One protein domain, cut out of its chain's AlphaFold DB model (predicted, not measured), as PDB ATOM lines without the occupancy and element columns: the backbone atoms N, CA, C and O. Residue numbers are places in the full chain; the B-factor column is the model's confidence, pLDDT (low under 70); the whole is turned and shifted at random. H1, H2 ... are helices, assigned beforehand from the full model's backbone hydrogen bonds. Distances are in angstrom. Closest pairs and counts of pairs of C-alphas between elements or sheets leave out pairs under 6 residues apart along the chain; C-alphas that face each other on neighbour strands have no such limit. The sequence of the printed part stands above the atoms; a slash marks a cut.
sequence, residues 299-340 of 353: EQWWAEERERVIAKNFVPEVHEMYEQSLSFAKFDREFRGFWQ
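What this domain is: This is residues 299 to 340 of the 353 residues of the protein "Hydantoinase" of Myxococcales bacterium (UniProt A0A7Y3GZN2). Three helices of similar length follow one another round a flat, open triangle, with H1, H2 and H3 as its sides and few contacts between them. H2 and H3 meet in a corner at their short link, residues 311 to 315 bridge the corner between H1 and H2, and H3 comes back with its last residue, Trp 339, near Arg 306 of H1, which loosely completes the ring. The printed part has 42 residues with three named helices, in the order H1, H2, H3, and no named strand; the class is all helix. The whole is only just compact, close to loose, with a radius of gyration of the C-alphas of 10.7 A, and its spans are 28 by 23 by 11 A.

How they stand to each other: The longest helix by residues is H1, residues 299 to 310, which touches no helix. It is close to but not clearly touching H3, residues 329 to 339, with 2 pairs of C-alphas within 8 A. The closest C-alphas of the two are those of Arg 306 and Trp 339, 6.0 A apart. Their lines stand at a steep tilt of 56 degrees, and they run opposite ways. H2, residues 316 to 326, is apart from H1, though it follows H1 in the chain. H2 and H3 touch only at the corner by their link, with the C-alphas of Leu 326 and Asp 332 the closest at 4.5 A. Those two helices run opposite ways at a steep tilt of 63 degrees, and their centres are 13.7 A apart. Every backbone O i to N i+4 pair is within hydrogen-bond range in H1 and H2; in H3 it is 6 of 7.

Where its parts are: H1 has 12 residues, from Glu 299 with its C-alpha at (168.457, 172.516, 173.742) to Ile 310, and measures 16.3 A from first to last C-alpha. H2 has 11 residues, from Pro 316, whose C-alpha is at (150.328, 155.556, 164.204), to Leu 326, and measures 15.3 A. H3 also has 11 residues and measures 15.3 A, from Ala 329 to Trp 339, whose C-alpha is at (158.486, 168.017, 177.021).

The domain as a whole: The outline is flat, and the two C-alphas farthest apart are those of Gln 300 and Ser 327, at 28.6 A. The first and last printed C-alphas, of Glu 299 and Gln 340, are 12.9 A apart. The printed part has no cut. Both links are tight: 5 residues lie between H1 and H2, and 2 between H2 and H3. The mean pLDDT of the printed part is 95.2, and no printed residue is under 70.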
ATOM      1  N   GLU A 299     169.584 171.611 173.486       98.06
ATOM      2  CA  GLU A 299     168.457 172.516 173.742       98.06
ATOM      3  C   GLU A 299     167.722 172.904 172.451       98.06
ATOM      4  O   GLU A 299     166.493 172.916 172.425       98.06
ATOM      5  N   GLN A 300     168.463 173.155 171.367       98.19
ATOM      6  CA  GLN A 300     167.872 173.470 170.067       98.19
ATOM      7  C   GLN A 300     167.135 172.253 169.497       98.19
ATOM      8  O   GLN A 300     165.974 172.369 169.118       98.19
ATOM      9  N   TRP A 301     167.776 171.079 169.509       97.94
ATOM     10  CA  TRP A 301     167.130 169.825 169.108       97.94
ATOM     11  C   TRP A 301     165.852 169.556 169.912       97.94
ATOM     12  O   TRP A 301     164.823 169.203 169.342       97.94
ATOM     13  N   TRP A 302     165.906 169.744 171.232       98.31
ATOM     14  CA  TRP A 302     164.761 169.529 172.109       98.31
ATOM     15  C   TRP A 302     163.602 170.465 171.762       98.31
ATOM     16  O   TRP A 302     162.462 170.015 171.721       98.31
ATOM     17  N   ALA A 303     163.878 171.741 171.473       98.19
ATOM     18  CA  ALA A 303     162.848 172.696 171.075       98.19
ATOM     19  C   ALA A 303     162.178 172.288 169.752       98.19
ATOM     20  O   ALA A 303     160.954 172.312 169.653       98.19
ATOM     21  N   GLU A 304     162.964 171.852 168.763       97.06
ATOM     22  CA  GLU A 304     162.465 171.373 167.468       97.06
ATOM     23  C   GLU A 304     161.612 170.096 167.610       97.06
ATOM     24  O   GLU A 304     160.500 170.029 167.081       97.06
ATOM     25  N   GLU A 305     162.076 169.098 168.370       97.25
ATOM     26  CA  GLU A 305     161.306 167.869 168.621       97.25
ATOM     27  C   GLU A 305     160.069 168.117 169.489       97.25
ATOM     28  O   GLU A 305     159.034 167.482 169.289       97.25
ATOM     29  N   ARG A 306     160.115 169.076 170.418       97.19
ATOM     30  CA  ARG A 306     158.948 169.450 171.223       97.19
ATOM     31  C   ARG A 306     157.799 169.957 170.352       97.19
ATOM     32  O   ARG A 306     156.654 169.584 170.599       97.19
ATOM     33  N   GLU A 307     158.076 170.757 169.324       96.88
ATOM     34  CA  GLU A 307     157.039 171.202 168.380       96.88
ATOM     35  C   GLU A 307     156.393 170.014 167.656       96.88
ATOM     36  O   GLU A 307     155.172 169.959 167.492       96.88
ATOM     37  N   ARG A 308     157.190 169.002 167.298       95.06
ATOM     38  CA  ARG A 308     156.686 167.748 166.725       95.06
ATOM     39  C   ARG A 308     155.811 166.969 167.711       95.06
ATOM     40  O   ARG A 308     154.772 166.446 167.303       95.06
ATOM     41  N   VAL A 309     156.204 166.916 168.987       95.88
ATOM     42  CA  VAL A 309     155.425 166.301 170.075       95.88
ATOM     43  C   VAL A 309     154.077 166.998 170.243       95.88
ATOM     44  O   VAL A 309     153.050 166.324 170.262       95.88
ATOM     45  N   ILE A 310     154.059 168.333 170.295       95.31
ATOM     46  CA  ILE A 310     152.829 169.133 170.417       95.31
ATOM     47  C   ILE A 310     151.912 168.913 169.219       95.31
ATOM     48  O   ILE A 310     150.709 168.711 169.384       95.31
ATOM     49  N   ALA A 311     152.487 168.897 168.015       94.81
ATOM     50  CA  ALA A 311     151.768 168.599 166.784       94.81
ATOM     51  C   ALA A 311     151.332 167.125 166.673       94.81
ATOM     52  O   ALA A 311     150.617 166.783 165.734       94.81
ATOM     53  N   LYS A 312     151.774 166.254 167.597       93.38
ATOM     54  CA  LYS A 312     151.535 164.800 167.607       93.38
ATOM     55  C   LYS A 312     151.917 164.143 166.277       93.38
ATOM     56  O   LYS A 312     151.298 163.173 165.848       93.38
ATOM     57  N   ASN A 313     152.939 164.682 165.612       93.38
ATOM     58  CA  ASN A 313     153.340 164.273 164.270       93.38
ATOM     59  C   ASN A 313     154.236 163.024 164.324       93.38
ATOM     60  O   ASN A 313     155.456 163.074 164.109       93.38
ATOM     61  N   PHE A 314     153.608 161.900 164.651       92.38
ATOM     62  CA  PHE A 314     154.218 160.581 164.722       92.38
ATOM     63  C   PHE A 314     153.468 159.592 163.836       92.38
ATOM     64  O   PHE A 314     152.309 159.797 163.488       92.38
ATOM     65  N   VAL A 315     154.145 158.502 163.483       93.44
ATOM     66  CA  VAL A 315     153.483 157.355 162.853       93.44
ATOM     67  C   VAL A 315     152.479 156.723 163.835       93.44
ATOM     68  O   VAL A 315     152.698 156.833 165.050       93.44
ATOM     69  N   PRO A 316     151.401 156.078 163.351       93.06
ATOM     70  CA  PRO A 316     150.328 155.556 164.204       93.06
ATOM     71  C   PRO A 316     150.818 154.663 165.350       93.06
ATOM     72  O   PRO A 316     150.346 154.786 166.474       93.06
ATOM     73  N   GLU A 317     151.834 153.838 165.108       90.88
ATOM     74  CA  GLU A 317     152.385 152.901 166.091       90.88
ATOM     75  C   GLU A 317     153.077 153.628 167.258       90.88
ATOM     76  O   GLU A 317     152.985 153.218 168.415       90.88
ATOM     77  N   VAL A 318     153.761 154.740 166.974       91.88
ATOM     78  CA  VAL A 318     154.395 155.582 168.005       91.88
ATOM     79  C   VAL A 318     153.340 156.398 168.751       91.88
ATOM     80  O   VAL A 318     153.472 156.622 169.954       91.88
ATOM     81  N   HIS A 319     152.284 156.813 168.052       92.31
ATOM     82  CA  HIS A 319     151.148 157.494 168.659       92.31
ATOM     83  C   HIS A 319     150.442 156.586 169.681       92.31
ATOM     84  O   HIS A 319     150.291 156.978 170.838       92.31
ATOM     85  N   GLU A 320     150.088 155.357 169.289       93.06
ATOM     86  CA  GLU A 320     149.499 154.344 170.176       93.06
ATOM     87  C   GLU A 320     150.425 154.030 171.363       93.06
ATOM     88  O   GLU A 320     149.982 153.988 172.513       93.06
ATOM     89  N   MET A 321     151.732 153.874 171.113       93.06
ATOM     90  CA  MET A 321     152.719 153.645 172.171       93.06
ATOM     91  C   MET A 321     152.690 154.760 173.226       93.06
ATOM     92  O   MET A 321     152.678 154.461 174.424       93.06
ATOM     93  N   TYR A 322     152.699 156.033 172.814       93.94
ATOM     94  CA  TYR A 322     152.638 157.146 173.759       93.94
ATOM     95  C   TYR A 322     151.293 157.218 174.472       93.94
ATOM     96  O   TYR A 322     151.287 157.382 175.688       93.94
ATOM     97  N   GLU A 323     150.179 157.047 173.765       91.62
ATOM     98  CA  GLU A 323     148.843 157.023 174.363       91.62
ATOM     99  C   GLU A 323     148.759 155.996 175.502       91.62
ATOM    100  O   GLU A 323     148.455 156.343 176.649       91.62
ATOM    101  N   GLN A 324     149.122 154.742 175.220       94.12
ATOM    102  CA  GLN A 324     149.125 153.679 176.221       94.12
ATOM    103  C   GLN A 324     150.124 153.965 177.349       94.12
ATOM    104  O   GLN A 324     149.819 153.737 178.521       94.12
ATOM    105  N   SER A 325     151.306 154.503 177.036       93.44
ATOM    106  CA  SER A 325     152.343 154.776 178.043       93.44
ATOM    107  C   SER A 325     151.972 155.933 178.979       93.44
ATOM    108  O   SER A 325     152.256 155.868 180.176       93.44
ATOM    109  N   LEU A 326     151.300 156.974 178.481       93.31
ATOM    110  CA  LEU A 326     150.822 158.100 179.294       93.31
ATOM    111  C   LEU A 326     149.670 157.713 180.234       93.31
ATOM    112  O   LEU A 326     149.423 158.410 181.214       93.31
ATOM    113  N   SER A 327     149.016 156.565 180.031       91.88
ATOM    114  CA  SER A 327     148.092 156.026 181.044       91.88
ATOM    115  C   SER A 327     148.788 155.697 182.379       91.88
ATOM    116  O   SER A 327     148.143 155.642 183.431       91.88
ATOM    117  N   PHE A 328     150.117 155.516 182.376       95.00
ATOM    118  CA  PHE A 328     150.895 155.263 183.583       95.00
ATOM    119  C   PHE A 328     151.349 156.580 184.223       95.00
ATOM    120  O   PHE A 328     152.283 157.233 183.759       95.00
ATOM    121  N   ALA A 329     150.776 156.918 185.382       95.44
ATOM    122  CA  ALA A 329     150.978 158.205 186.067       95.44
ATOM    123  C   ALA A 329     152.441 158.580 186.401       95.44
ATOM    124  O   ALA A 329     152.741 159.743 186.685       95.44
ATOM    125  N   LYS A 330     153.359 157.605 186.450       96.44
ATOM    126  CA  LYS A 330     154.793 157.891 186.598       96.44
ATOM    127  C   LYS A 330     155.378 158.408 185.282       96.44
ATOM    128  O   LYS A 330     156.011 159.458 185.288       96.44
ATOM    129  N   PHE A 331     155.155 157.674 184.194       95.44
ATOM    130  CA  PHE A 331     155.668 158.025 182.874       95.44
ATOM    131  C   PHE A 331     155.037 159.320 182.360       95.44
ATOM    132  O   PHE A 331     155.757 160.180 181.873       95.44
ATOM    133  N   ASP A 332     153.732 159.511 182.569       95.25
ATOM    134  CA  ASP A 332     153.030 160.752 182.222       95.25
ATOM    135  C   ASP A 332     153.702 161.995 182.819       95.25
ATOM    136  O   ASP A 332     154.027 162.947 182.114       95.25
ATOM    137  N   ARG A 333     154.025 161.947 184.114       95.94
ATOM    138  CA  ARG A 333     154.719 163.040 184.805       95.94
ATOM    139  C   ARG A 333     156.114 163.303 184.242       95.94
ATOM    140  O   ARG A 333     156.501 164.460 184.109       95.94
ATOM    141  N   GLU A 334     156.877 162.248 183.953       96.44
ATOM    142  CA  GLU A 334     158.221 162.364 183.370       96.44
ATOM    143  C   GLU A 334     158.154 162.942 181.951       96.44
ATOM    144  O   GLU A 334     158.900 163.867 181.634       96.44
ATOM    145  N   PHE A 335     157.215 162.465 181.133       96.56
ATOM    146  CA  PHE A 335     156.981 162.942 179.775       96.56
ATOM    147  C   PHE A 335     156.580 164.419 179.759       96.56
ATOM    148  O   PHE A 335     157.221 165.216 179.076       96.56
ATOM    149  N   ARG A 336     155.567 164.810 180.545       95.88
ATOM    150  CA  ARG A 336     155.113 166.207 180.634       95.88
ATOM    151  C   ARG A 336     156.188 167.118 181.203       95.88
ATOM    152  O   ARG A 336     156.368 168.222 180.706       95.88
ATOM    153  N   GLY A 337     156.931 166.658 182.209       96.94
ATOM    154  CA  GLY A 337     158.042 167.418 182.779       96.94
ATOM    155  C   GLY A 337     159.174 167.646 181.777       96.94
ATOM    156  O   GLY A 337     159.706 168.752 181.702       96.94
ATOM    157  N   PHE A 338     159.521 166.625 180.988       97.44
ATOM    158  CA  PHE A 338     160.579 166.719 179.985       97.44
ATOM    159  C   PHE A 338     160.162 167.546 178.769       97.44
ATOM    160  O   PHE A 338     160.918 168.417 178.355       97.44
ATOM    161  N   TRP A 339     158.977 167.303 178.206       97.50
ATOM    162  CA  TRP A 339     158.486 168.017 177.021       97.50
ATOM    163  C   TRP A 339     157.777 169.331 177.342       97.50
ATOM    164  O   TRP A 339     157.447 170.075 176.426       97.50
ATOM    165  N   GLN A 340     157.554 169.645 178.619       96.94
ATOM    166  CA  GLN A 340     156.878 170.866 179.072       96.94
ATOM    167  C   GLN A 340     155.553 171.108 178.329       96.94
ATOM    168  O   GLN A 340     155.324 172.193 177.793       96.94
TER     169      GLN A 340